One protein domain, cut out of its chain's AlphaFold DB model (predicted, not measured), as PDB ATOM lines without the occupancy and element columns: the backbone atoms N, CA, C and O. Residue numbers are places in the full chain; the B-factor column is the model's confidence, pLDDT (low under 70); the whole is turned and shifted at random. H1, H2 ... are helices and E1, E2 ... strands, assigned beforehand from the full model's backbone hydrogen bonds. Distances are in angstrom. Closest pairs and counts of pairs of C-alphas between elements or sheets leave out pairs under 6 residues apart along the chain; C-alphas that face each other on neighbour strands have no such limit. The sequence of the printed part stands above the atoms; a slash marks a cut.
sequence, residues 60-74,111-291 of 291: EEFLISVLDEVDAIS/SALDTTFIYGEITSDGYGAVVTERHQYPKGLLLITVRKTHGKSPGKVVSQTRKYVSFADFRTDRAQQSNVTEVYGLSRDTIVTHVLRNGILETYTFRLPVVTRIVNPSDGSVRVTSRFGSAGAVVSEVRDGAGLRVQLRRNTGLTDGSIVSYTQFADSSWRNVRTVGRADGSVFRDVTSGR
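What this domain is: This is residues 60 to 74 and 111 to 291 of the 291 residues of an uncharacterized protein of Ignavibacteria bacterium (UniProt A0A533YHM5). What shape do these atoms make? Two twisted sheets, E1 to E7 and E8 to E14, form a sandwich, two sheets only partly face to face with their strands crossed; they meet near strand ends, as at E3 and E11, and open apart into a cleft. H1 lies in this cleft, with the second sheet curled round it, while small H2 sits on the outside of the first sheet. What is printed? There are 196 residues with two named helices and fourteen named strands, in the order H1, E1 to E4, H2, E5 to E14: mostly strand, each sheet antiparallel and in chain order. The whole is compact, with a radius of gyration of the C-alphas of 17.6 A and spans of 52 by 40 by 34 A.

Where its parts are: Where is the first sheet? Its strands are E1, residues 115 to 122, E2, 128 to 136, E3, 143 to 152, E4, 156 to 164, E5, 177 to 187, E6, 190 to 197, and E7, 200 to 206. E5, the longest strand, spans 31.5 A from C-alpha 177 at (-17.753, -34.275, 44.628). Where is the second? It holds E8, 210 to 215, E9, 222 to 230, E10, 233 to 239, E11, 245 to 253, E12, 259 to 265, E13, 270 to 277, and E14, 283 to 290, which ends at C-alpha 290 (-6.330, 5.052, 35.185). Where are the helices? H1, residues 60 to 74, spans 20.9 A from C-alpha 60 at (-19.761, -23.797, 28.751); H2 is residues 167 to 171.

How they stand to each other: How are strands paired? Hairpin E3 and E4 has N 148 and O 160 within hydrogen-bond range at 2.8 A. E8 to E14 are a meander, each strand the antiparallel neighbour of the one before; in hairpin E12 and E13, N 263 and O 271 are 2.7 A apart. How do the sheets meet? Their strands stand at 83 degrees; the closest C-alphas of E3 and E11, Gly 151 and Gly 253, are 3.5 A apart. Where do the helices sit? H1 is on both sheets, its closest C-alphas being Val 66 to Ser 159 of E4 and Ser 74 to Val 273 of E13, each 6.2 A. H2 is on the first sheet over E4, on the opposite face from H1, at a height over the sheet of 8.6 A. In both helices every O i to N i+4 pair is within hydrogen-bond range.

The domain as a whole: How large is it? The C-alphas farthest apart, Ala 168 and Ala 242, are 52.5 A apart. Is anything missing? Residues 75 to 110 are not printed, and C-alphas 74 and 111 are 27.6 A apart across the cut. Are links long or confidence low? Of the links printed whole, none is long, and the tight link E7 to E8 joins the sheets; residues 111 to 113 are under 70 in pLDDT.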
ATOM      1  N   GLU A  60     -19.570 -25.235  28.551       83.81
ATOM      2  CA  GLU A  60     -19.761 -23.797  28.751       83.81
ATOM      3  C   GLU A  60     -20.059 -23.428  30.209       83.81
ATOM      4  O   GLU A  60     -19.579 -22.401  30.683       83.81
ATOM      5  N   GLU A  61     -20.787 -24.266  30.950       86.06
ATOM      6  CA  GLU A  61     -21.130 -24.001  32.352       86.06
ATOM      7  C   GLU A  61     -19.880 -23.947  33.233       86.06
ATOM      8  O   GLU A  61     -19.774 -23.112  34.130       86.06
ATOM      9  N   PHE A  62     -18.894 -24.800  32.947       88.19
ATOM     10  CA  PHE A  62     -17.619 -24.797  33.661       88.19
ATOM     11  C   PHE A  62     -16.798 -23.559  33.333       88.19
ATOM     12  O   PHE A  62     -16.248 -22.934  34.237       88.19
ATOM     13  N   LEU A  63     -16.742 -23.185  32.051       88.00
ATOM     14  CA  LEU A  63     -16.079 -21.961  31.616       88.00
ATOM     15  C   LEU A  63     -16.685 -20.738  32.314       88.00
ATOM     16  O   LEU A  63     -15.957 -19.934  32.896       88.00
ATOM     17  N   ILE A  64     -18.011 -20.608  32.272       87.56
ATOM     18  CA  ILE A  64     -18.730 -19.480  32.868       87.56
ATOM     19  C   ILE A  64     -18.522 -19.469  34.383       87.56
ATOM     20  O   ILE A  64     -18.139 -18.437  34.922       87.56
ATOM     21  N   SER A  65     -18.651 -20.618  35.056       87.94
ATOM     22  CA  SER A  65     -18.457 -20.709  36.507       87.94
ATOM     23  C   SER A  65     -17.064 -20.261  36.955       87.94
ATOM     24  O   SER A  65     -16.955 -19.619  37.998       87.94
ATOM     25  N   VAL A  66     -16.003 -20.598  36.210       89.94
ATOM     26  CA  VAL A  66     -14.636 -20.153  36.542       89.94
ATOM     27  C   VAL A  66     -14.493 -18.648  36.351       89.94
ATOM     28  O   VAL A  66     -13.900 -17.971  37.188       89.94
ATOM     29  N   LEU A  67     -15.037 -18.101  35.265       90.00
ATOM     30  CA  LEU A  67     -14.922 -16.671  34.979       90.00
ATOM     31  C   LEU A  67     -15.737 -15.819  35.952       90.00
ATOM     32  O   LEU A  67     -15.231 -14.802  36.416       90.00
ATOM     33  N   ASP A  68     -16.941 -16.258  36.311       88.69
ATOM     34  CA  ASP A  68     -17.772 -15.591  37.314       88.69
ATOM     35  C   ASP A  68     -17.089 -15.606  38.689       88.69
ATOM     36  O   ASP A  68     -17.174 -14.639  39.446       88.69
ATOM     37  N   GLU A  69     -16.358 -16.677  39.012       87.56
ATOM     38  CA  GLU A  69     -15.558 -16.752  40.233       87.56
ATOM     39  C   GLU A  69     -14.360 -15.796  40.204       87.56
ATOM     40  O   GLU A  69     -14.149 -15.059  41.167       87.56
ATOM     41  N   VAL A  70     -13.600 -15.747  39.105       88.62
ATOM     42  CA  VAL A  70     -12.515 -14.761  38.936       88.62
ATOM     43  C   VAL A  70     -13.055 -13.342  39.071       88.62
ATOM     44  O   VAL A  70     -12.452 -12.501  39.742       88.62
ATOM     45  N   ASP A  71     -14.213 -13.082  38.473       86.50
ATOM     46  CA  ASP A  71     -14.879 -11.794  38.541       86.50
ATOM     47  C   ASP A  71     -15.303 -11.470  39.974       86.50
ATOM     48  O   ASP A  71     -15.035 -10.363  40.447       86.50
ATOM     49  N   ALA A  72     -15.886 -12.425  40.702       85.31
ATOM     50  CA  ALA A  72     -16.203 -12.258  42.114       85.31
ATOM     51  C   ALA A  72     -14.936 -11.929  42.916       85.31
ATOM     52  O   ALA A  72     -14.902 -10.899  43.584       85.31
ATOM     53  N   ILE A  73     -13.865 -12.717  42.763       85.06
ATOM     54  CA  ILE A  73     -12.586 -12.528  43.465       85.06
ATOM     55  C   ILE A  73     -11.979 -11.151  43.174       85.06
ATOM     56  O   ILE A  73     -11.511 -10.460  44.082       85.06
ATOM     57  N   SER A  74     -12.023 -10.714  41.915       80.75
ATOM     58  CA  SER A  74     -11.520  -9.399  41.506       80.75
ATOM     59  C   SER A  74     -12.315  -8.241  42.122       80.75
ATOM     60  O   SER A  74     -11.772  -7.142  42.283       80.75
ATOM     61  N   SER A 111     -22.765 -22.676  62.861       54.28
ATOM     62  CA  SER A 111     -23.881 -21.731  62.834       54.28
ATOM     63  C   SER A 111     -25.009 -22.331  62.002       54.28
ATOM     64  O   SER A 111     -24.737 -22.923  60.969       54.28
ATOM     65  N   ALA A 112     -26.269 -22.150  62.405       56.16
ATOM     66  CA  ALA A 112     -27.433 -22.538  61.597       56.16
ATOM     67  C   ALA A 112     -27.701 -21.581  60.414       56.16
ATOM     68  O   ALA A 112     -28.703 -21.719  59.713       56.16
ATOM     69  N   LEU A 113     -26.839 -20.582  60.220       69.75
ATOM     70  CA  LEU A 113     -26.927 -19.595  59.153       69.75
ATOM     71  C   LEU A 113     -25.902 -19.899  58.063       69.75
ATOM     72  O   LEU A 113     -24.813 -20.399  58.346       69.75
ATOM     73  N   ASP A 114     -26.242 -19.537  56.828       80.06
ATOM     74  CA  ASP A 114     -25.304 -19.573  55.711       80.06
ATOM     75  C   ASP A 114     -24.102 -18.657  56.013       80.06
ATOM     76  O   ASP A 114     -24.264 -17.467  56.294       80.06
ATOM     77  N   THR A 115     -22.887 -19.197  55.925       82.81
ATOM     78  CA  THR A 115     -21.637 -18.446  56.111       82.81
ATOM     79  C   THR A 115     -20.776 -18.522  54.858       82.81
ATOM     80  O   THR A 115     -20.854 -19.460  54.061       82.81
ATOM     81  N   THR A 116     -19.972 -17.488  54.622       85.81
ATOM     82  CA  THR A 116     -18.980 -17.465  53.542       85.81
ATOM     83  C   THR A 116     -17.689 -16.874  54.074       85.81
ATOM     84  O   THR A 116     -17.686 -15.785  54.644       85.81
ATOM     85  N   PHE A 117     -16.598 -17.589  53.853       86.19
ATOM     86  CA  PHE A 117     -15.253 -17.221  54.245       86.19
ATOM     87  C   PHE A 117     -14.377 -17.128  53.008       86.19
ATOM     88  O   PHE A 117     -14.498 -17.937  52.086       86.19
ATOM     89  N   ILE A 118     -13.484 -16.144  52.995       87.31
ATOM     90  CA  ILE A 118     -12.514 -15.971  51.920       87.31
ATOM     91  C   ILE A 118     -11.133 -15.836  52.537       87.31
ATOM     92  O   ILE A 118     -10.919 -15.005  53.421       87.31
ATOM     93  N   TYR A 119     -10.198 -16.660  52.082       89.12
ATOM     94  CA  TYR A 119      -8.841 -16.688  52.607       89.12
ATOM     95  C   TYR A 119      -7.810 -17.111  51.565       89.12
ATOM     96  O   TYR A 119      -8.150 -17.609  50.498       89.12
ATOM     97  N   GLY A 120      -6.536 -16.880  51.870       90.06
ATOM     98  CA  GLY A 120      -5.418 -17.414  51.101       90.06
ATOM     99  C   GLY A 120      -4.992 -18.802  51.566       90.06
ATOM    100  O   GLY A 120      -5.147 -19.149  52.734       90.06
ATOM    101  N   GLU A 121      -4.439 -19.588  50.652       92.75
ATOM    102  CA  GLU A 121      -3.764 -20.856  50.935       92.75
ATOM    103  C   GLU A 121      -2.649 -21.063  49.898       92.75
ATOM    104  O   GLU A 121      -2.701 -20.481  48.814       92.75
ATOM    105  N   ILE A 122      -1.651 -21.896  50.200       93.56
ATOM    106  CA  ILE A 122      -0.697 -22.391  49.200       93.56
ATOM    107  C   ILE A 122      -1.134 -23.789  48.763       93.56
ATOM    108  O   ILE A 122      -1.328 -24.668  49.601       93.56
ATOM    109  N   THR A 123      -1.303 -24.000  47.459       92.25
ATOM    110  CA  THR A 123      -1.644 -25.320  46.914       92.25
ATOM    111  C   THR A 123      -0.492 -26.313  47.098       92.25
ATOM    112  O   THR A 123       0.653 -25.917  47.315       92.25
ATOM    113  N   SER A 124      -0.763 -27.614  46.937       87.94
ATOM    114  CA  SER A 124       0.278 -28.659  46.948       87.94
ATOM    115  C   SER A 124       1.399 -28.409  45.936       87.94
ATOM    116  O   SER A 124       2.531 -28.831  46.147       87.94
ATOM    117  N   ASP A 125       1.076 -27.705  44.852       88.62
ATOM    118  CA  ASP A 125       1.995 -27.383  43.764       88.62
ATOM    119  C   ASP A 125       2.752 -26.057  44.006       88.62
ATOM    120  O   ASP A 125       3.509 -25.613  43.143       88.62
ATOM    121  N   GLY A 126       2.545 -25.402  45.155       92.81
ATOM    122  CA  GLY A 126       3.239 -24.173  45.548       92.81
ATOM    123  C   GLY A 126       2.609 -22.865  45.053       92.81
ATOM    124  O   GLY A 126       3.218 -21.809  45.208       92.81
ATOM    125  N   TYR A 127       1.406 -22.896  44.473       95.94
ATOM    126  CA  TYR A 127       0.722 -21.690  43.984       95.94
ATOM    127  C   TYR A 127      -0.083 -21.009  45.094       95.94
ATOM    128  O   TYR A 127      -0.780 -21.679  45.855       95.94
ATOM    129  N   GLY A 128      -0.060 -19.675  45.149       95.38
ATOM    130  CA  GLY A 128      -0.947 -18.914  46.030       95.38
ATOM    131  C   GLY A 128      -2.391 -18.917  45.526       95.38
ATOM    132  O   GLY A 128      -2.682 -18.325  44.490       95.38
ATOM    133  N   ALA A 129      -3.308 -19.551  46.256       95.06
ATOM    134  CA  ALA A 129      -4.709 -19.706  45.875       95.06
ATOM    135  C   ALA A 129      -5.654 -18.907  46.770       95.06
ATOM    136  O   ALA A 129      -5.525 -18.897  47.992       95.06
ATOM    137  N   VAL A 130      -6.650 -18.280  46.149       94.00
ATOM    138  CA  VAL A 130      -7.787 -17.705  46.868       94.00
ATOM    139  C   VAL A 130      -8.803 -18.810  47.103       94.00
ATOM    140  O   VAL A 130      -9.267 -19.450  46.161       94.00
ATOM    141  N   VAL A 131      -9.149 -19.026  48.362       92.31
ATOM    142  CA  VAL A 131     -10.115 -20.021  48.799       92.31
ATOM    143  C   VAL A 131     -11.397 -19.320  49.212       92.31
ATOM    144  O   VAL A 131     -11.375 -18.426  50.054       92.31
ATOM    145  N   THR A 132     -12.511 -19.733  48.619       90.88
ATOM    146  CA  THR A 132     -13.860 -19.367  49.048       90.88
ATOM    147  C   THR A 132     -14.521 -20.592  49.657       90.88
ATOM    148  O   THR A 132     -14.776 -21.581  48.970       90.88
ATOM    149  N   GLU A 133     -14.810 -20.527  50.948       89.81
ATOM    150  CA  GLU A 133     -15.475 -21.575  51.710       89.81
ATOM    151  C   GLU A 133     -16.876 -21.103  52.079       89.81
ATOM    152  O   GLU A 133     -17.047 -20.065  52.710       89.81
ATOM    153  N   ARG A 134     -17.895 -21.851  51.667       90.19
ATOM    154  CA  ARG A 134     -19.294 -21.506  51.909       90.19
ATOM    155  C   ARG A 134     -19.988 -22.644  52.629       90.19
ATOM    156  O   ARG A 134     -20.003 -23.759  52.114       90.19
ATOM    157  N   HIS A 135     -20.574 -22.361  53.788       89.69
ATOM    158  CA  HIS A 135     -21.419 -23.309  54.514       89.69
ATOM    159  C   HIS A 135     -22.861 -22.888  54.293       89.69
ATOM    160  O   HIS A 135     -23.194 -21.715  54.454       89.69
ATOM    161  N   GLN A 136     -23.703 -23.822  53.874       89.94
ATOM    162  CA  GLN A 136     -25.108 -23.557  53.601       89.94
ATOM    163  C   GLN A 136     -25.998 -24.644  54.176       89.94
ATOM    164  O   GLN A 136     -25.566 -25.791  54.286       89.94
ATOM    165  N   TYR A 137     -27.258 -24.298  54.440       89.00
ATOM    166  CA  TYR A 137     -28.273 -25.247  54.908       89.00
ATOM    167  C   TYR A 137     -29.477 -25.352  53.953       89.00
ATOM    168  O   TYR A 137     -30.620 -25.111  54.362       89.00
ATOM    169  N   PRO A 138     -29.285 -25.702  52.663       85.88
ATOM    170  CA  PRO A 138     -30.398 -25.896  51.740       85.88
ATOM    171  C   PRO A 138     -31.359 -26.963  52.272       85.88
ATOM    172  O   PRO A 138     -30.989 -28.120  52.467       85.88
ATOM    173  N   LYS A 139     -32.619 -26.569  52.494       88.00
ATOM    174  CA  LYS A 139     -33.658 -27.442  53.071       88.00
ATOM    175  C   LYS A 139     -33.250 -28.048  54.431       88.00
ATOM    176  O   LYS A 139     -33.666 -29.155  54.754       88.00
ATOM    177  N   GLY A 140     -32.422 -27.341  55.206       83.56
ATOM    178  CA  GLY A 140     -31.948 -27.779  56.524       83.56
ATOM    179  C   GLY A 140     -30.790 -28.784  56.503       83.56
ATOM    180  O   GLY A 140     -30.344 -29.203  57.567       83.56
ATOM    181  N   LEU A 141     -30.279 -29.166  55.328       86.88
ATOM    182  CA  LEU A 141     -29.141 -30.081  55.194       86.88
ATOM    183  C   LEU A 141     -27.851 -29.300  54.958       86.88
ATOM    184  O   LEU A 141     -27.815 -28.439  54.085       86.88
ATOM    185  N   LEU A 142     -26.794 -29.627  55.702       88.69
ATOM    186  CA  LEU A 142     -25.493 -28.978  55.559       88.69
ATOM    187  C   LEU A 142     -24.872 -29.274  54.186       88.69
ATOM    188  O   LEU A 142     -24.749 -30.425  53.770       88.69
ATOM    189  N   LEU A 143     -24.413 -28.221  53.520       92.00
ATOM    190  CA  LEU A 143     -23.576 -28.277  52.332       92.00
ATOM    191  C   LEU A 143     -22.406 -27.309  52.509       92.00
ATOM    192  O   LEU A 143     -22.590 -26.094  52.539       92.00
ATOM    193  N   ILE A 144     -21.195 -27.850  52.583       91.94
ATOM    194  CA  ILE A 144     -19.952 -27.080  52.599       91.94
ATOM    195  C   ILE A 144     -19.357 -27.137  51.196       91.94
ATOM    196  O   ILE A 144     -19.062 -28.213  50.678       91.94
ATOM    197  N   THR A 145     -19.186 -25.979  50.566       93.19
ATOM    198  CA  THR A 145     -18.513 -25.850  49.272       93.19
ATOM    199  C   THR A 145     -17.213 -25.089  49.462       93.19
ATOM    200  O   THR A 145     -17.234 -23.937  49.882       93.19
ATOM    201  N   VAL A 146     -16.095 -25.713  49.106       93.31
ATOM    202  CA  VAL A 146     -14.778 -25.075  49.078       93.31
ATOM    203  C   VAL A 146     -14.360 -24.910  47.629       93.31
ATOM    204  O   VAL A 146     -14.306 -25.890  46.882       93.31
ATOM    205  N   ARG A 147     -14.070 -23.677  47.227       93.88
ATOM    206  CA  ARG A 147     -13.524 -23.348  45.911       93.88
ATOM    207  C   ARG A 147     -12.132 -22.768  46.081       93.88
ATOM    208  O   ARG A 147     -11.978 -21.807  46.823       93.88
ATOM    209  N   LYS A 148     -11.129 -23.352  45.430       95.06
ATOM    210  CA  LYS A 148      -9.749 -22.856  45.414       95.06
ATOM    211  C   LYS A 148      -9.414 -22.383  44.013       95.06
ATOM    212  O   LYS A 148      -9.381 -23.202  43.094       95.06
ATOM    213  N   THR A 149      -9.108 -21.102  43.864       96.31
ATOM    214  CA  THR A 149      -8.862 -20.492  42.557       96.31
ATOM    215  C   THR A 149      -7.491 -19.839  42.519       96.31
ATOM    216  O   THR A 149      -7.130 -19.067  43.407       96.31
ATOM    217  N   HIS A 150      -6.702 -20.187  41.505       96.75
ATOM    218  CA  HIS A 150      -5.332 -19.710  41.327       96.75
ATOM    219  C   HIS A 150      -4.945 -19.618  39.849       96.75
ATOM    220  O   HIS A 150      -5.541 -20.250  38.975       96.75
ATOM    221  N   GLY A 151      -3.928 -18.809  39.574       96.12
ATOM    222  CA  GLY A 151      -3.239 -18.756  38.295       96.12
ATOM    223  C   GLY A 151      -2.217 -19.882  38.138       96.12
ATOM    224  O   GLY A 151      -1.636 -20.361  39.108       96.12
ATOM    225  N   LYS A 152      -1.985 -20.307  36.899       94.38
ATOM    226  CA  LYS A 152      -0.955 -21.280  36.528       94.38
ATOM    227  C   LYS A 152      -0.362 -20.910  35.172       94.38
ATOM    228  O   LYS A 152      -1.037 -20.385  34.291       94.38
ATOM    229  N   SER A 153       0.918 -21.193  34.969       86.00
ATOM    230  CA  SER A 153       1.579 -20.897  33.694       86.00
ATOM    231  C   SER A 153       1.190 -21.880  32.576       86.00
ATOM    232  O   SER A 153       1.034 -23.071  32.863       86.00
ATOM    233  N   PRO A 154       1.100 -21.443  31.303       87.25
ATOM    234  CA  PRO A 154       1.111 -20.055  30.828       87.25
ATOM    235  C   PRO A 154      -0.316 -19.480  30.732       87.25
ATOM    236  O   PRO A 154      -1.080 -19.865  29.851       87.25
ATOM    237  N   GLY A 155      -0.682 -18.545  31.617       89.88
ATOM    238  CA  GLY A 155      -1.941 -17.785  31.521       89.88
ATOM    239  C   GLY A 155      -3.199 -18.479  32.052       89.88
ATOM    240  O   GLY A 155      -4.269 -17.871  32.075       89.88
ATOM    241  N   LYS A 156      -3.083 -19.722  32.519       94.75
ATOM    242  CA  LYS A 156      -4.195 -20.577  32.941       94.75
ATOM    243  C   LYS A 156      -4.810 -20.109  34.245       94.75
ATOM    244  O   LYS A 156      -4.101 -19.790  35.191       94.75
ATOM    245  N   VAL A 157      -6.130 -20.153  34.321       95.94
ATOM    246  CA  VAL A 157      -6.874 -20.026  35.573       95.94
ATOM    247  C   VAL A 157      -7.381 -21.405  35.959       95.94
ATOM    248  O   VAL A 157      -8.019 -22.080  35.155       95.94
ATOM    249  N   VAL A 158      -7.102 -21.820  37.187       96.31
ATOM    250  CA  VAL A 158      -7.551 -23.091  37.748       96.31
ATOM    251  C   VAL A 158      -8.542 -22.798  38.866       96.31
ATOM    252  O   VAL A 158      -8.225 -22.026  39.766       96.31
ATOM    253  N   SER A 159      -9.711 -23.433  38.826       95.88
ATOM    254  CA  SER A 159     -10.675 -23.480  39.929       95.88
ATOM    255  C   SER A 159     -10.893 -24.930  40.339       95.88
ATOM    256  O   SER A 159     -11.289 -25.777  39.536       95.88
ATOM    257  N   GLN A 160     -10.627 -25.231  41.602       95.06
ATOM    258  CA  GLN A 160     -10.922 -26.514  42.215       95.06
ATOM    259  C   GLN A 160     -12.127 -26.358  43.131       95.06
ATOM    260  O   GLN A 160     -12.067 -25.631  44.113       95.06
ATOM    261  N   THR A 161     -13.201 -27.085  42.853       94.12
ATOM    262  CA  THR A 161     -14.398 -27.108  43.692       94.12
ATOM    263  C   THR A 161     -14.534 -28.456  44.378       94.12
ATOM    264  O   THR A 161     -14.597 -29.493  43.714       94.12
ATOM    265  N   ARG A 162     -14.662 -28.436  45.704       94.06
ATOM    266  CA  ARG A 162     -14.992 -29.595  46.534       94.06
ATOM    267  C   ARG A 162     -16.282 -29.345  47.299       94.06
ATOM    268  O   ARG A 162     -16.517 -28.238  47.784       94.06
ATOM    269  N   LYS A 163     -17.124 -30.371  47.389       93.56
ATOM    270  CA  LYS A 163     -18.383 -30.333  48.138       93.56
ATOM    271  C   LYS A 163     -18.403 -31.413  49.208       93.56
ATOM    272  O   LYS A 163     -18.086 -32.570  48.925       93.56
ATOM    273  N   TYR A 164     -18.842 -31.035  50.398       93.00
ATOM    274  CA  TYR A 164     -18.975 -31.896  51.567       93.00
ATOM    275  C   TYR A 164     -20.382 -31.728  52.140       93.00
ATOM    276  O   TYR A 164     -20.920 -30.623  52.144       93.00
ATOM    277  N   VAL A 165     -20.984 -32.810  52.631       92.69
ATOM    278  CA  VAL A 165     -22.345 -32.784  53.213       92.69
ATOM    279  C   VAL A 165     -22.348 -32.852  54.735       92.69
ATOM    280  O   VAL A 165     -23.395 -32.817  55.373       92.69
ATOM    281  N   SER A 166     -21.171 -32.984  55.336       89.44
ATOM    282  CA  SER A 166     -21.012 -33.030  56.778       89.44
ATOM    283  C   SER A 166     -19.706 -32.363  57.195       89.44
ATOM    284  O   SER A 166     -18.733 -32.319  56.436       89.44
ATOM    285  N   PHE A 167     -19.652 -31.882  58.438       88.31
ATOM    286  CA  PHE A 167     -18.399 -31.402  59.021       88.31
ATOM    287  C   PHE A 167     -17.359 -32.520  59.163       88.31
ATOM    288  O   PHE A 167     -16.167 -32.240  59.110       88.31
ATOM    289  N   ALA A 168     -17.782 -33.776  59.338       89.19
ATOM    290  CA  ALA A 168     -16.868 -34.913  59.418       89.19
ATOM    291  C   ALA A 168     -16.168 -35.162  58.073       89.19
ATOM    292  O   ALA A 168     -14.942 -35.297  58.032       89.19
ATOM    293  N   ASP A 169     -16.928 -35.137  56.975       90.25
ATOM    294  CA  ASP A 169     -16.390 -35.247  55.617       90.25
ATOM    295  C   ASP A 169     -15.444 -34.088  55.312       90.25
ATOM    296  O   ASP A 169     -14.356 -34.298  54.787       90.25
ATOM    297  N   PHE A 170     -15.826 -32.869  55.701       89.19
ATOM    298  CA  PHE A 170     -14.987 -31.689  55.518       89.19
ATOM    299  C   PHE A 170     -13.663 -31.783  56.291       89.19
ATOM    300  O   PHE A 170     -12.599 -31.576  55.715       89.19
ATOM    301  N   ARG A 171     -13.702 -32.174  57.571       86.19
ATOM    302  CA  ARG A 171     -12.500 -32.324  58.417       86.19
ATOM    303  C   ARG A 171     -11.556 -33.424  57.938       86.19
ATOM    304  O   ARG A 171     -10.356 -33.323  58.152       86.19
ATOM    305  N   THR A 172     -12.095 -34.481  57.336       87.38
ATOM    306  CA  THR A 172     -11.311 -35.618  56.824       87.38
ATOM    307  C   THR A 172     -10.989 -35.505  55.333       87.38
ATOM    308  O   THR A 172     -10.453 -36.448  54.757       87.38
ATOM    309  N   ASP A 173     -11.323 -34.367  54.711       86.88
ATOM    310  CA  ASP A 173     -11.196 -34.094  53.274       86.88
ATOM    311  C   ASP A 173     -11.842 -35.164  52.365       86.88
ATOM    312  O   ASP A 173     -11.401 -35.441  51.249       86.88
ATOM    313  N   ARG A 174     -12.941 -35.766  52.826       90.19
ATOM    314  CA  ARG A 174     -13.725 -36.757  52.077       90.19
ATOM    315  C   ARG A 174     -14.829 -36.076  51.279       90.19
ATOM    316  O   ARG A 174     -16.006 -36.146  51.618       90.19
ATOM    317  N   ALA A 175     -14.444 -35.379  50.215       90.69
ATOM    318  CA  ALA A 175     -15.403 -34.691  49.355       90.69
ATOM    319  C   ALA A 175     -16.343 -35.688  48.650       90.69
ATOM    320  O   ALA A 175     -15.890 -36.667  48.061       90.69
ATOM    321  N   GLN A 176     -17.645 -35.397  48.639       90.31
ATOM    322  CA  GLN A 176     -18.613 -36.155  47.837       90.31
ATOM    323  C   GLN A 176     -18.438 -35.904  46.338       90.31
ATOM    324  O   GLN A 176     -18.701 -36.771  45.509       90.31
ATOM    325  N   GLN A 177     -18.027 -34.686  45.994       89.94
ATOM    326  CA  GLN A 177     -17.753 -34.275  44.628       89.94
ATOM    327  C   GLN A 177     -16.495 -33.413  44.619       89.94
ATOM    328  O   GLN A 177     -16.392 -32.462  45.398       89.94
ATOM    329  N   SER A 178     -15.579 -33.716  43.699       91.12
ATOM    330  CA  SER A 178     -14.399 -32.900  43.426       91.12
ATOM    331  C   SER A 178     -14.283 -32.660  41.926       91.12
ATOM    332  O   SER A 178     -14.205 -33.607  41.140       91.12
ATOM    333  N   ASN A 179     -14.253 -31.387  41.543       93.25
ATOM    334  CA  ASN A 179     -14.018 -30.945  40.174       93.25
ATOM    335  C   ASN A 179     -12.798 -30.022  40.155       93.25
ATOM    336  O   ASN A 179     -12.694 -29.131  40.997       93.25
ATOM    337  N   VAL A 180     -11.909 -30.202  39.186       94.69
ATOM    338  CA  VAL A 180     -10.852 -29.237  38.870       94.69
ATOM    339  C   VAL A 180     -11.084 -28.756  37.450       94.69
ATOM    340  O   VAL A 180     -11.096 -29.563  36.526       94.69
ATOM    341  N   THR A 181     -11.273 -27.454  37.285       95.19
ATOM    342  CA  THR A 181     -11.462 -26.815  35.988       95.19
ATOM    343  C   THR A 181     -10.274 -25.909  35.709       95.19
ATOM    344  O   THR A 181      -9.999 -24.993  36.477       95.19
ATOM    345  N   GLU A 182      -9.583 -26.143  34.603       95.38
ATOM    346  CA  GLU A 182      -8.502 -25.296  34.103       95.38
ATOM    347  C   GLU A 182      -8.965 -24.618  32.814       95.38
ATOM    348  O   GLU A 182      -9.427 -25.289  31.896       95.38
ATOM    349  N   VAL A 183      -8.832 -23.294  32.740       95.06
ATOM    350  CA  VAL A 183      -9.275 -22.481  31.603       95.06
ATOM    351  C   VAL A 183      -8.136 -21.593  31.118       95.06
ATOM    352  O   VAL A 183      -7.468 -20.941  31.921       95.06
ATOM    353  N   TYR A 184      -7.935 -21.522  29.803       93.31
ATOM    354  CA  TYR A 184      -7.004 -20.575  29.183       93.31
ATOM    355  C   TYR A 184      -7.369 -20.262  27.729       93.31
ATOM    356  O   TYR A 184      -8.060 -21.026  27.052       93.31
ATOM    357  N   GLY A 185      -6.876 -19.125  27.233       91.75
ATOM    358  CA  GLY A 185      -6.949 -18.785  25.812       91.75
ATOM    359  C   GLY A 185      -5.799 -19.415  25.031       91.75
ATOM    360  O   GLY A 185      -4.649 -19.022  25.212       91.75
ATOM    361  N   LEU A 186      -6.094 -20.361  24.139       88.00
ATOM    362  CA  LEU A 186      -5.092 -21.017  23.292       88.00
ATOM    363  C   LEU A 186      -4.680 -20.141  22.098       88.00
ATOM    364  O   LEU A 186      -3.501 -20.027  21.777       88.00
ATOM    365  N   SER A 187      -5.650 -19.514  21.434       84.50
ATOM    366  CA  SER A 187      -5.451 -18.627  20.276       84.50
ATOM    367  C   SER A 187      -6.460 -17.474  20.323       84.50
ATOM    368  O   SER A 187      -7.290 -17.455  21.231       84.50
ATOM    369  N   ARG A 188      -6.405 -16.526  19.367       77.31
ATOM    370  CA  ARG A 188      -7.260 -15.313  19.323       77.31
ATOM    371  C   ARG A 188      -8.769 -15.562  19.430       77.31
ATOM    372  O   ARG A 188      -9.483 -14.639  19.792       77.31
ATOM    373  N   ASP A 189      -9.224 -16.779  19.143       84.56
ATOM    374  CA  ASP A 189     -10.644 -17.137  19.178       84.56
ATOM    375  C   ASP A 189     -10.887 -18.501  19.831       84.56
ATOM    376  O   ASP A 189     -11.989 -19.035  19.770       84.56
ATOM    377  N   THR A 190      -9.858 -19.105  20.439       89.75
ATOM    378  CA  THR A 190      -9.973 -20.446  21.023       89.75
ATOM    379  C   THR A 190      -9.764 -20.428  22.525       89.75
ATOM    380  O   THR A 190      -8.666 -20.135  22.996       89.75
ATOM    381  N   ILE A 191     -10.806 -20.799  23.266       92.19
ATOM    382  CA  ILE A 191     -10.725 -21.100  24.698       92.19
ATOM    383  C   ILE A 191     -10.642 -22.613  24.862       92.19
ATOM    384  O   ILE A 191     -11.397 -23.354  24.227       92.19
ATOM    385  N   VAL A 192      -9.739 -23.059  25.727       92.88
ATOM    386  CA  VAL A 192      -9.652 -24.454  26.148       92.88
ATOM    387  C   VAL A 192     -10.032 -24.543  27.617       92.88
ATOM    388  O   VAL A 192      -9.531 -23.772  28.439       92.88
ATOM    389  N   THR A 193     -10.903 -25.499  27.923       94.00
ATOM    390  CA  THR A 193     -11.327 -25.830  29.280       94.00
ATOM    391  C   THR A 193     -11.056 -27.307  29.533       94.00
ATOM    392  O   THR A 193     -11.657 -28.168  28.890       94.00
ATOM    393  N   HIS A 194     -10.167 -27.610  30.474       94.62
ATOM    394  CA  HIS A 194      -9.968 -28.964  30.984       94.62
ATOM    395  C   HIS A 194     -10.782 -29.137  32.262       94.62
ATOM    396  O   HIS A 194     -10.664 -28.325  33.176       94.62
ATOM    397  N   VAL A 195     -11.581 -30.194  32.343       93.88
ATOM    398  CA  VAL A 195     -12.385 -30.532  33.518       93.88
ATOM    399  C   VAL A 195     -11.975 -31.914  33.998       93.88
ATOM    400  O   VAL A 195     -12.216 -32.906  33.324       93.88
ATOM    401  N   LEU A 196     -11.372 -31.993  35.178       92.69
ATOM    402  CA  LEU A 196     -11.148 -33.246  35.886       92.69
ATOM    403  C   LEU A 196     -12.264 -33.424  36.917       92.69
ATOM    404  O   LEU A 196     -12.253 -32.783  37.970       92.69
ATOM    405  N   ARG A 197     -13.228 -34.293  36.619       88.06
ATOM    406  CA  ARG A 197     -14.367 -34.602  37.489       88.06
ATOM    407  C   ARG A 197     -14.266 -36.043  37.953       88.06
ATOM    408  O   ARG A 197     -14.320 -36.959  37.140       88.06
ATOM    409  N   ASN A 198     -14.145 -36.247  39.265       81.56
ATOM    410  CA  ASN A 198     -14.096 -37.581  39.877       81.56
ATOM    411  C   ASN A 198     -13.094 -38.543  39.188       81.56
ATOM    412  O   ASN A 198     -13.366 -39.730  39.042       81.56
ATOM    413  N   GLY A 199     -11.947 -38.021  38.738       79.69
ATOM    414  CA  GLY A 199     -10.893 -38.796  38.067       79.69
ATOM    415  C   GLY A 199     -11.010 -38.905  36.542       79.69
ATOM    416  O   GLY A 199     -10.083 -39.401  35.911       79.69
ATOM    417  N   ILE A 200     -12.092 -38.410  35.937       86.88
ATOM    418  CA  ILE A 200     -12.277 -38.386  34.481       86.88
ATOM    419  C   ILE A 200     -11.898 -37.003  33.953       86.88
ATOM    420  O   ILE A 200     -12.435 -35.998  34.417       86.88
ATOM    421  N   LEU A 201     -10.955 -36.959  33.007       92.31
ATOM    422  CA  LEU A 201     -10.533 -35.732  32.333       92.31
ATOM    423  C   LEU A 201     -11.334 -35.533  31.043       92.31
ATOM    424  O   LEU A 201     -11.218 -36.314  30.101       92.31
ATOM    425  N   GLU A 202     -12.081 -34.442  30.989       93.25
ATOM    426  CA  GLU A 202     -12.817 -33.977  29.819       93.25
ATOM    427  C   GLU A 202     -12.165 -32.693  29.301       93.25
ATOM    428  O   GLU A 202     -11.735 -31.833  30.071       93.25
ATOM    429  N   THR A 203     -12.052 -32.560  27.982       93.19
ATOM    430  CA  THR A 203     -11.485 -31.366  27.346       93.19
ATOM    431  C   THR A 203     -12.505 -30.758  26.407       93.19
ATOM    432  O   THR A 203     -12.934 -31.394  25.445       93.19
ATOM    433  N   TYR A 204     -12.848 -29.502  26.665       91.81
ATOM    434  CA  TYR A 204     -13.734 -28.706  25.831       91.81
ATOM    435  C   TYR A 204     -12.930 -27.622  25.124       91.81
ATOM    436  O   TYR A 204     -12.060 -26.979  25.713       91.81
ATOM    437  N   THR A 205     -13.214 -27.425  23.839       90.94
ATOM    438  CA  THR A 205     -12.582 -26.390  23.019       90.94
ATOM    439  C   THR A 205     -13.659 -25.542  22.362       90.94
ATOM    440  O   THR A 205     -14.497 -26.063  21.630       90.94
ATOM    441  N   PHE A 206     -13.601 -24.232  22.578       89.00
ATOM    442  CA  PHE A 206     -14.550 -23.265  22.034       89.00
ATOM    443  C   PHE A 206     -13.825 -22.411  20.998       89.00
ATOM    444  O   PHE A 206     -12.958 -21.634  21.375       89.00
ATOM    445  N   ARG A 207     -14.124 -22.598  19.702       82.19
ATOM    446  CA  ARG A 207     -13.421 -21.949  18.567       82.19
ATOM    447  C   ARG A 207     -14.014 -20.607  18.118       82.19
ATOM    448  O   ARG A 207     -13.513 -20.005  17.175       82.19
ATOM    449  N   LEU A 208     -15.104 -20.186  18.739       77.88
ATOM    450  CA  LEU A 208     -15.810 -18.935  18.488       77.88
ATOM    451  C   LEU A 208     -16.172 -18.334  19.843       77.88
ATOM    452  O   LEU A 208     -16.156 -19.071  20.839       77.88
ATOM    453  N   PRO A 209     -16.485 -17.025  19.915       78.94
ATOM    454  CA  PRO A 209     -16.827 -16.435  21.186       78.94
ATOM    455  C   PRO A 209     -17.984 -17.201  21.825       78.94
ATOM    456  O   PRO A 209     -19.016 -17.416  21.192       78.94
ATOM    457  N   VAL A 210     -17.823 -17.596  23.084       82.12
ATOM    458  CA  VAL A 210     -18.934 -18.124  23.875       82.12
ATOM    459  C   VAL A 210     -19.799 -16.929  24.249       82.12
ATOM    460  O   VAL A 210     -19.357 -16.041  24.986       82.12
ATOM    461  N   VAL A 211     -21.000 -16.869  23.676       84.94
ATOM    462  CA  VAL A 211     -21.897 -15.718  23.800       84.94
ATOM    463  C   VAL A 211     -23.010 -16.029  24.786       84.94
ATOM    464  O   VAL A 211     -23.807 -16.937  24.582       84.94
ATOM    465  N   THR A 212     -23.116 -15.205  25.821       84.25
ATOM    466  CA  THR A 212     -24.265 -15.200  26.729       84.25
ATOM    467  C   THR A 212     -25.040 -13.904  26.546       84.25
ATOM    468  O   THR A 212     -24.465 -12.818  26.661       84.25
ATOM    469  N   ARG A 213     -26.345 -14.007  26.285       87.69
ATOM    470  CA  ARG A 213     -27.257 -12.865  26.164       87.69
ATOM    471  C   ARG A 213     -28.208 -12.842  27.354       87.69
ATOM    472  O   ARG A 213     -28.955 -13.791  27.557       87.69
ATOM    473  N   ILE A 214     -28.203 -11.743  28.096       84.62
ATOM    474  CA  ILE A 214     -29.097 -11.514  29.233       84.62
ATOM    475  C   ILE A 214     -30.033 -10.368  28.867       84.62
ATOM    476  O   ILE A 214     -29.582  -9.317  28.413       84.62
ATOM    477  N   VAL A 215     -31.332 -10.584  29.058       86.75
ATOM    478  CA  VAL A 215     -32.349  -9.532  28.987       86.75
ATOM    479  C   VAL A 215     -32.767  -9.228  30.412       86.75
ATOM    480  O   VAL A 215     -33.222 -10.126  31.120       86.75
ATOM    481  N   ASN A 216     -32.568  -7.991  30.849       80.62
ATOM    482  CA  ASN A 216     -33.000  -7.565  32.165       80.62
ATOM    483  C   ASN A 216     -34.541  -7.508  32.189       80.62
ATOM    484  O   ASN A 216     -35.134  -6.782  31.386       80.62
ATOM    485  N   PRO A 217     -35.207  -8.262  33.080       80.88
ATOM    486  CA  PRO A 217     -36.666  -8.300  33.132       80.88
ATOM    487  C   PRO A 217     -37.295  -6.970  33.575       80.88
ATOM    488  O   PRO A 217     -38.462  -6.743  33.280       80.88
ATOM    489  N   SER A 218     -36.557  -6.102  34.280       84.00
ATOM    490  CA  SER A 218     -37.114  -4.859  34.834       84.00
ATOM    491  C   SER A 218     -37.224  -3.725  33.815       84.00
ATOM    492  O   SER A 218     -38.155  -2.931  33.883       84.00
ATOM    493  N   ASP A 219     -36.261  -3.619  32.898       86.56
ATOM    494  CA  ASP A 219     -36.141  -2.500  31.950       86.56
ATOM    495  C   ASP A 219     -36.021  -2.955  30.483       86.56
ATOM    496  O   ASP A 219     -35.919  -2.125  29.581       86.56
ATOM    497  N   GLY A 220     -36.017  -4.268  30.227       83.31
ATOM    498  CA  GLY A 220     -35.853  -4.844  28.892       83.31
ATOM    499  C   GLY A 220     -34.452  -4.666  28.298       83.31
ATOM    500  O   GLY A 220     -34.232  -5.033  27.140       83.31
ATOM    501  N   SER A 221     -33.495  -4.117  29.055       84.06
ATOM    502  CA  SER A 221     -32.140  -3.879  28.566       84.06
ATOM    503  C   SER A 221     -31.443  -5.192  28.232       84.06
ATOM    504  O   SER A 221     -31.588  -6.211  28.908       84.06
ATOM    505  N   VAL A 222     -30.672  -5.174  27.148       87.00
ATOM    506  CA  VAL A 222     -29.959  -6.350  26.654       87.00
ATOM    507  C   VAL A 222     -28.477  -6.178  26.942       87.00
ATOM    508  O   VAL A 222     -27.891  -5.148  26.614       87.00
ATOM    509  N   ARG A 223     -27.862  -7.208  27.518       87.50
ATOM    510  CA  ARG A 223     -26.410  -7.324  27.644       87.50
ATOM    511  C   ARG A 223     -25.935  -8.581  26.945       87.50
ATOM    512  O   ARG A 223     -26.406  -9.682  27.232       87.50
ATOM    513  N   VAL A 224     -24.988  -8.410  26.034       88.88
ATOM    514  CA  VAL A 224     -24.334  -9.504  25.318       88.88
ATOM    515  C   VAL A 224     -22.904  -9.589  25.821       88.88
ATOM    516  O   VAL A 224     -22.157  -8.624  25.707       88.88
ATOM    517  N   THR A 225     -22.534 -10.728  26.400       89.44
ATOM    518  CA  THR A 225     -21.155 -11.002  26.817       89.44
ATOM    519  C   THR A 225     -20.561 -12.054  25.897       89.44
ATOM    520  O   THR A 225     -21.029 -13.191  25.890       89.44
ATOM    521  N   SER A 226     -19.533 -11.673  25.150       89.50
ATOM    522  CA  SER A 226     -18.778 -12.542  24.248       89.50
ATOM    523  C   SER A 226     -17.445 -12.908  24.888       89.50
ATOM    524  O   SER A 226     -16.720 -12.018  25.330       89.50
ATOM    525  N   ARG A 227     -17.106 -14.199  24.935       90.25
ATOM    526  CA  ARG A 227     -15.864 -14.689  25.554       90.25
ATOM    527  C   ARG A 227     -14.975 -15.399  24.548       90.25
ATOM    528  O   ARG A 227     -15.417 -16.380  23.968       90.25
ATOM    529  N   PHE A 228     -13.730 -14.969  24.383       91.25
ATOM    530  CA  PHE A 228     -12.775 -15.561  23.437       91.25
ATOM    531  C   PHE A 228     -11.363 -15.656  24.034       91.25
ATOM    532  O   PHE A 228     -11.042 -14.997  25.025       91.25
ATOM    533  N   GLY A 229     -10.522 -16.522  23.468       88.88
ATOM    534  CA  GLY A 229      -9.134 -16.676  23.905       88.88
ATOM    535  C   GLY A 229      -8.242 -15.568  23.349       88.88
ATOM    536  O   GLY A 229      -8.499 -15.043  22.280       88.88
ATOM    537  N   SER A 230      -7.176 -15.180  24.042       87.06
ATOM    538  CA  SER A 230      -6.156 -14.297  23.464       87.06
ATOM    539  C   SER A 230      -4.849 -14.399  24.235       87.06
ATOM    540  O   SER A 230      -4.785 -13.986  25.387       87.06
ATOM    541  N   ALA A 231      -3.799 -14.928  23.597       83.81
ATOM    542  CA  ALA A 231      -2.437 -14.979  24.145       83.81
ATOM    543  C   ALA A 231      -2.356 -15.500  25.600       83.81
ATOM    544  O   ALA A 231      -1.766 -14.858  26.466       83.81
ATOM    545  N   GLY A 232      -2.981 -16.647  25.887       86.25
ATOM    546  CA  GLY A 232      -3.035 -17.235  27.231       86.25
ATOM    547  C   GLY A 232      -4.172 -16.705  28.108       86.25
ATOM    548  O   GLY A 232      -4.583 -17.392  29.036       86.25
ATOM    549  N   ALA A 233      -4.740 -15.540  27.792       89.81
ATOM    550  CA  ALA A 233      -5.832 -14.934  28.542       89.81
ATOM    551  C   ALA A 233      -7.209 -15.354  28.015       89.81
ATOM    552  O   ALA A 233      -7.383 -15.628  26.824       89.81
ATOM    553  N   VAL A 234      -8.213 -15.311  28.887       92.38
ATOM    554  CA  VAL A 234      -9.620 -15.290  28.470       92.38
ATOM    555  C   VAL A 234     -10.103 -13.848  28.458       92.38
ATOM    556  O   VAL A 234      -9.949 -13.119  29.440       92.38
ATOM    557  N   VAL A 235     -10.671 -13.430  27.332       92.88
ATOM    558  CA  VAL A 235     -11.187 -12.080  27.110       92.88
ATOM    559  C   VAL A 235     -12.706 -12.121  27.120       92.88
ATOM    560  O   VAL A 235     -13.297 -12.912  26.391       92.88
ATOM    561  N   SER A 236     -13.328 -11.252  27.911       93.06
ATOM    562  CA  SER A 236     -14.778 -11.057  27.962       93.06
ATOM    563  C   SER A 236     -15.117  -9.652  27.477       93.06
ATOM    564  O   SER A 236     -14.679  -8.664  28.065       93.06
ATOM    565  N   GLU A 237     -15.911  -9.543  26.421       93.75
ATOM    566  CA  GLU A 237     -16.415  -8.276  25.894       93.75
ATOM    567  C   GLU A 237     -17.916  -8.167  26.165       93.75
ATOM    568  O   GLU A 237     -18.688  -9.021  25.733       93.75
ATOM    569  N   VAL A 238     -18.326  -7.117  26.876       92.81
ATOM    570  CA  VAL A 238     -19.730  -6.824  27.183       92.81
ATOM    571  C   VAL A 238     -20.208  -5.684  26.295       92.81
ATOM    572  O   VAL A 238     -19.620  -4.598  26.296       92.81
ATOM    573  N   ARG A 239     -21.298  -5.921  25.569       92.69
ATOM    574  CA  ARG A 239     -22.003  -4.932  24.751       92.69
ATOM    575  C   ARG A 239     -23.435  -4.737  25.230       92.69
ATOM    576  O   ARG A 239     -24.044  -5.667  25.764       92.69
ATOM    577  N   ASP A 240     -23.951  -3.530  25.045       91.69
ATOM    578  CA  ASP A 240     -25.358  -3.212  25.283       91.69
ATOM    579  C   ASP A 240     -26.259  -3.657  24.111       91.69
ATOM    580  O   ASP A 240     -25.800  -4.249  23.130       91.69
ATOM    581  N   GLY A 241     -27.559  -3.369  24.213       84.88
ATOM    582  CA  GLY A 241     -28.542  -3.688  23.176       84.88
ATOM    583  C   GLY A 241     -28.355  -2.925  21.861       84.88
ATOM    584  O   GLY A 241     -28.871  -3.373  20.840       84.88
ATOM    585  N   ALA A 242     -27.602  -1.820  21.865       88.50
ATOM    586  CA  ALA A 242     -27.231  -1.063  20.670       88.50
ATOM    587  C   ALA A 242     -25.908  -1.556  20.048       88.50
ATOM    588  O   ALA A 242     -25.496  -1.077  18.993       88.50
ATOM    589  N   GLY A 243     -25.236  -2.523  20.683       88.31
ATOM    590  CA  GLY A 243     -23.962  -3.072  20.233       88.31
ATOM    591  C   GLY A 243     -22.741  -2.237  20.633       88.31
ATOM    592  O   GLY A 243     -21.632  -2.555  20.184       88.31
ATOM    593  N   LEU A 244     -22.909  -1.213  21.476       91.44
ATOM    594  CA  LEU A 244     -21.811  -0.410  22.010       91.44
ATOM    595  C   LEU A 244     -21.077  -1.191  23.100       91.44
ATOM    596  O   LEU A 244     -21.686  -1.860  23.937       91.44
ATOM    597  N   ARG A 245     -19.744  -1.113  23.094       92.50
ATOM    598  CA  ARG A 245     -18.907  -1.800  24.081       92.50
ATOM    599  C   ARG A 245     -18.998  -1.089  25.428       92.50
ATOM    600  O   ARG A 245     -18.503   0.022  25.580       92.50
ATOM    601  N   VAL A 246     -19.564  -1.783  26.406       93.50
ATOM    602  CA  VAL A 246     -19.707  -1.316  27.791       93.50
ATOM    603  C   VAL A 246     -18.458  -1.649  28.601       93.50
ATOM    604  O   VAL A 246     -18.021  -0.859  29.438       93.50
ATOM    605  N   GLN A 247     -17.873  -2.822  28.350       94.31
ATOM    606  CA  GLN A 247     -16.744  -3.319  29.122       94.31
ATOM    607  C   GLN A 247     -15.904  -4.309  28.309       94.31
ATOM    608  O   GLN A 247     -16.441  -5.141  27.581       94.31
ATOM    609  N   LEU A 248     -14.585  -4.261  28.473       94.44
ATOM    610  CA  LEU A 248     -13.650  -5.285  28.011       94.44
ATOM    611  C   LEU A 248     -12.856  -5.792  29.213       94.44
ATOM    612  O   LEU A 248     -12.218  -5.000  29.898       94.44
ATOM    613  N   ARG A 249     -12.862  -7.098  29.462       94.38
ATOM    614  CA  ARG A 249     -12.113  -7.730  30.551       94.38
ATOM    615  C   ARG A 249     -11.138  -8.768  30.012       94.38
ATOM    616  O   ARG A 249     -11.461  -9.478  29.067       94.38
ATOM    617  N   ARG A 250      -9.955  -8.865  30.613       94.81
ATOM    618  CA  ARG A 250      -8.938  -9.884  30.331       94.81
ATOM    619  C   ARG A 250      -8.504 -10.536  31.634       94.81
ATOM    620  O   ARG A 250      -7.995  -9.843  32.511       94.81
ATOM    621  N   ASN A 251      -8.677 -11.850  31.722       94.56
ATOM    622  CA  ASN A 251      -8.306 -12.655  32.879       94.56
ATOM    623  C   ASN A 251      -7.117 -13.552  32.516       94.56
ATOM    624  O   ASN A 251      -7.166 -14.261  31.510       94.56
ATOM    625  N   THR A 252      -6.046 -13.492  33.307       94.88
ATOM    626  CA  THR A 252      -4.801 -14.247  33.083       94.88
ATOM    627  C   THR A 252      -4.261 -14.777  34.406       94.88
ATOM    628  O   THR A 252      -4.167 -14.024  35.375       94.88
ATOM    629  N   GLY A 253      -3.873 -16.049  34.449       94.62
ATOM    630  CA  GLY A 253      -3.140 -16.611  35.584       94.62
ATOM    631  C   GLY A 253      -1.623 -16.489  35.443       94.62
ATOM    632  O   GLY A 253      -1.070 -16.674  34.358       94.62
ATOM    633  N   LEU A 254      -0.943 -16.190  36.548       94.94
ATOM    634  CA  LEU A 254       0.511 -16.060  36.630       94.94
ATOM    635  C   LEU A 254       1.153 -17.269  37.332       94.94
ATOM    636  O   LEU A 254       0.482 -18.100  37.939       94.94
ATOM    637  N   THR A 255       2.480 -17.380  37.230       93.94
ATOM    638  CA  THR A 255       3.284 -18.495  37.771       93.94
ATOM    639  C   THR A 255       3.315 -18.572  39.295       93.94
ATOM    640  O   THR A 255       3.669 -19.610  39.833       93.94
ATOM    641  N   ASP A 256       2.992 -17.492  39.997       92.38
ATOM    642  CA  ASP A 256       2.979 -17.418  41.462       92.38
ATOM    643  C   ASP A 256       1.614 -17.789  42.071       92.38
ATOM    644  O   ASP A 256       1.411 -17.662  43.277       92.38
ATOM    645  N   GLY A 257       0.656 -18.220  41.246       94.69
ATOM    646  CA  GLY A 257      -0.725 -18.448  41.667       94.69
ATOM    647  C   GLY A 257      -1.611 -17.214  41.552       94.69
ATOM    648  O   GLY A 257      -2.831 -17.327  41.672       94.69
ATOM    649  N   SER A 258      -1.042 -16.039  41.269       95.19
ATOM    650  CA  SER A 258      -1.844 -14.828  41.173       95.19
ATOM    651  C   SER A 258      -2.700 -14.804  39.910       95.19
ATOM    652  O   SER A 258      -2.330 -15.320  38.853       95.19
ATOM    653  N   ILE A 259      -3.872 -14.193  40.030       95.44
ATOM    654  CA  ILE A 259      -4.805 -13.974  38.929       95.44
ATOM    655  C   ILE A 259      -4.844 -12.479  38.667       95.44
ATOM    656  O   ILE A 259      -5.053 -11.687  39.588       95.44
ATOM    657  N   VAL A 260      -4.645 -12.102  37.411       95.19
ATOM    658  CA  VAL A 260      -4.707 -10.721  36.945       95.19
ATOM    659  C   VAL A 260      -5.985 -10.533  36.140       95.19
ATOM    660  O   VAL A 260      -6.221 -11.252  35.167       95.19
ATOM    661  N   SER A 261      -6.791  -9.555  36.542       95.19
ATOM    662  CA  SER A 261      -7.992  -9.121  35.837       95.19
ATOM    663  C   SER A 261      -7.852  -7.660  35.424       95.19
ATOM    664  O   SER A 261      -7.946  -6.748  36.249       95.19
ATOM    665  N   TYR A 262      -7.637  -7.435  34.130       95.19
ATOM    666  CA  TYR A 262      -7.671  -6.106  33.528       95.19
ATOM    667  C   TYR A 262      -9.074  -5.832  32.993       95.19
ATOM    668  O   TYR A 262      -9.591  -6.614  32.202       95.19
ATOM    669  N   THR A 263      -9.682  -4.720  33.387       95.31
ATOM    670  CA  THR A 263     -10.996  -4.261  32.930       95.31
ATOM    671  C   THR A 263     -10.873  -2.855  32.347       95.31
ATOM    672  O   THR A 263     -10.362  -1.961  33.011       95.31
ATOM    673  N   GLN A 264     -11.365  -2.653  31.129       95.94
ATOM    674  CA  GLN A 264     -11.542  -1.353  30.483       95.94
ATOM    675  C   GLN A 264     -13.039  -1.063  30.338       95.94
ATOM    676  O   GLN A 264     -13.800  -1.938  29.914       95.94
ATOM    677  N   PHE A 265     -13.451   0.154  30.672       94.62
ATOM    678  CA  PHE A 265     -14.840   0.608  30.646       94.62
ATOM    679  C   PHE A 265     -15.138   1.460  29.403       94.62
ATOM    680  O   PHE A 265     -14.244   1.814  28.629       94.62
ATOM    681  N   ALA A 266     -16.419   1.771  29.191       92.62
ATOM    682  CA  ALA A 266     -16.889   2.558  28.049       92.62
ATOM    683  C   ALA A 266     -16.299   3.979  27.994       92.62
ATOM    684  O   ALA A 266     -16.044   4.502  26.912       92.62
ATOM    685  N   ASP A 267     -16.029   4.589  29.148       92.75
ATOM    686  CA  ASP A 267     -15.440   5.927  29.277       92.75
ATOM    687  C   ASP A 267     -13.909   5.946  29.098       92.75
ATOM    688  O   ASP A 267     -13.259   6.948  29.399       92.75
ATOM    689  N   SER A 268     -13.341   4.841  28.601       92.19
ATOM    690  CA  SER A 268     -11.904   4.567  28.456       92.19
ATOM    691  C   SER A 268     -11.123   4.430  29.762       92.19
ATOM    692  O   SER A 268      -9.947   4.064  29.707       92.19
ATOM    693  N   SER A 269     -11.768   4.603  30.920       95.75
ATOM    694  CA  SER A 269     -11.138   4.274  32.191       95.75
ATOM    695  C   SER A 269     -10.817   2.788  32.271       95.75
ATOM    696  O   SER A 269     -11.443   1.936  31.625       95.75
ATOM    697  N   TRP A 270      -9.798   2.462  33.052       95.94
ATOM    698  CA  TRP A 270      -9.346   1.094  33.210       95.94
ATOM    699  C   TRP A 270      -8.950   0.798  34.648       95.94
ATOM    700  O   TRP A 270      -8.570   1.673  35.425       95.94
ATOM    701  N   ARG A 271      -9.034  -0.483  34.990       95.50
ATOM    702  CA  ARG A 271      -8.678  -1.041  36.286       95.50
ATOM    703  C   ARG A 271      -7.987  -2.377  36.082       95.50
ATOM    704  O   ARG A 271      -8.496  -3.232  35.368       95.50
ATOM    705  N   ASN A 272      -6.861  -2.578  36.738       95.44
ATOM    706  CA  ASN A 272      -6.138  -3.832  36.781       95.44
ATOM    707  C   ASN A 272      -6.081  -4.326  38.227       95.44
ATOM    708  O   ASN A 272      -5.664  -3.587  39.119       95.44
ATOM    709  N   VAL A 273      -6.533  -5.554  38.461       95.25
ATOM    710  CA  VAL A 273      -6.562  -6.181  39.784       95.25
ATOM    711  C   VAL A 273      -5.726  -7.447  39.739       95.25
ATOM    712  O   VAL A 273      -6.042  -8.360  38.980       95.25
ATOM    713  N   ARG A 274      -4.689  -7.524  40.572       95.19
ATOM    714  CA  ARG A 274      -3.943  -8.759  40.826       95.19
ATOM    715  C   ARG A 274      -4.334  -9.296  42.192       95.19
ATOM    716  O   ARG A 274      -4.179  -8.587  43.182       95.19
ATOM    717  N   THR A 275      -4.783 -10.543  42.247       94.62
ATOM    718  CA  THR A 275      -5.169 -11.206  43.499       94.62
ATOM    719  C   THR A 275      -4.377 -12.494  43.689       94.62
ATOM    720  O   THR A 275      -4.219 -13.261  42.741       94.62
ATOM    721  N   VAL A 276      -3.883 -12.741  44.904       94.94
ATOM    722  CA  VAL A 276      -3.153 -13.965  45.273       94.94
ATOM    723  C   VAL A 276      -3.424 -14.334  46.727       94.94
ATOM    724  O   VAL A 276      -3.455 -13.468  47.602       94.94
ATOM    725  N   GLY A 277      -3.624 -15.622  46.996       92.69
ATOM    726  CA  GLY A 277      -3.680 -16.126  48.365       92.69
ATOM    727  C   GLY A 277      -2.288 -16.349  48.945       92.69
ATOM    728  O   GLY A 277      -1.367 -16.731  48.227       92.69
ATOM    729  N   ARG A 278      -2.125 -16.102  50.243       91.06
ATOM    730  CA  ARG A 278      -0.864 -16.288  50.969       91.06
ATOM    731  C   ARG A 278      -0.980 -17.391  52.017       91.06
ATOM    732  O   ARG A 278      -2.070 -17.707  52.489       91.06
ATOM    733  N   ALA A 279       0.170 -17.949  52.397       88.94
ATOM    734  CA  ALA A 279       0.276 -19.026  53.384       88.94
ATOM    735  C   ALA A 279      -0.260 -18.645  54.775       88.94
ATOM    736  O   ALA A 279      -0.786 -19.494  55.483       88.94
ATOM    737  N   ASP A 280      -0.178 -17.365  55.144       83.88
ATOM    738  CA  ASP A 280      -0.715 -16.818  56.398       83.88
ATOM    739  C   ASP A 280      -2.254 -16.736  56.421       83.88
ATOM    740  O   ASP A 280      -2.860 -16.251  57.377       83.88
ATOM    741  N   GLY A 281      -2.916 -17.188  55.354       84.00
ATOM    742  CA  GLY A 281      -4.356 -17.140  55.239       84.00
ATOM    743  C   GLY A 281      -4.899 -15.819  54.695       84.00
ATOM    744  O   GLY A 281      -6.120 -15.717  54.531       84.00
ATOM    745  N   SER A 282      -4.052 -14.824  54.429       87.00
ATOM    746  CA  SER A 282      -4.455 -13.539  53.857       87.00
ATOM    747  C   SER A 282      -4.607 -13.616  52.335       87.00
ATOM    748  O   SER A 282      -4.006 -14.452  51.660       87.00
ATOM    749  N   VAL A 283      -5.423 -12.722  51.779       89.06
ATOM    750  CA  VAL A 283      -5.532 -12.524  50.331       89.06
ATOM    751  C   VAL A 283      -4.894 -11.184  50.003       89.06
ATOM    752  O   VAL A 283      -5.397 -10.135  50.402       89.06
ATOM    753  N   PHE A 284      -3.775 -11.216  49.283       91.19
ATOM    754  CA  PHE A 284      -3.157 -10.004  48.771       91.19
ATOM    755  C   PHE A 284      -3.858  -9.560  47.497       91.19
ATOM    756  O   PHE A 284      -4.134 -10.365  46.604       91.19
ATOM    757  N   ARG A 285      -4.104  -8.256  47.418       90.75
ATOM    758  CA  ARG A 285      -4.743  -7.619  46.282       90.75
ATOM    759  C   ARG A 285      -4.026  -6.322  45.956       90.75
ATOM    760  O   ARG A 285      -3.927  -5.445  46.809       90.75
ATOM    761  N   ASP A 286      -3.597  -6.204  44.712       93.19
ATOM    762  CA  ASP A 286      -3.037  -4.984  44.150       93.19
ATOM    763  C   ASP A 286      -4.002  -4.438  43.096       93.19
ATOM    764  O   ASP A 286      -4.460  -5.179  42.219       93.19
ATOM    765  N   VAL A 287      -4.369  -3.164  43.224       94.31
ATOM    766  CA  VAL A 287      -5.327  -2.496  42.340       94.31
ATOM    767  C   VAL A 287      -4.664  -1.261  41.762       94.31
ATOM    768  O   VAL A 287      -4.362  -0.313  42.478       94.31
ATOM    769  N   THR A 288      -4.518  -1.250  40.443       94.19
ATOM    770  CA  THR A 288      -4.097  -0.072  39.685       94.19
ATOM    771  C   THR A 288      -5.227   0.356  38.764       94.19
ATOM    772  O   THR A 288      -5.999  -0.469  38.277       94.19
ATOM    773  N   SER A 289      -5.380   1.655  38.546       95.31
ATOM    774  CA  SER A 289      -6.434   2.195  37.691       95.31
ATOM    775  C   SER A 289      -5.986   3.486  37.035       95.31
ATOM    776  O   SER A 289      -5.111   4.177  37.556       95.31
ATOM    777  N   GLY A 290      -6.614   3.829  35.918       93.94
ATOM    778  CA  GLY A 290      -6.330   5.052  35.185       93.94
ATOM    779  C   GLY A 290      -7.466   5.436  34.250       93.94
ATOM    780  O   GLY A 290      -8.514   4.785  34.214       93.94
ATOM    781  N   ARG A 291      -7.237   6.513  33.505       91.19
ATOM    782  CA  ARG A 291      -8.145   7.052  32.500       91.19
ATOM    783  C   ARG A 291      -7.406   7.298  31.197       91.19
ATOM    784  O   ARG A 291      -6.197   7.607  31.283       91.19
TER     785      ARG A 291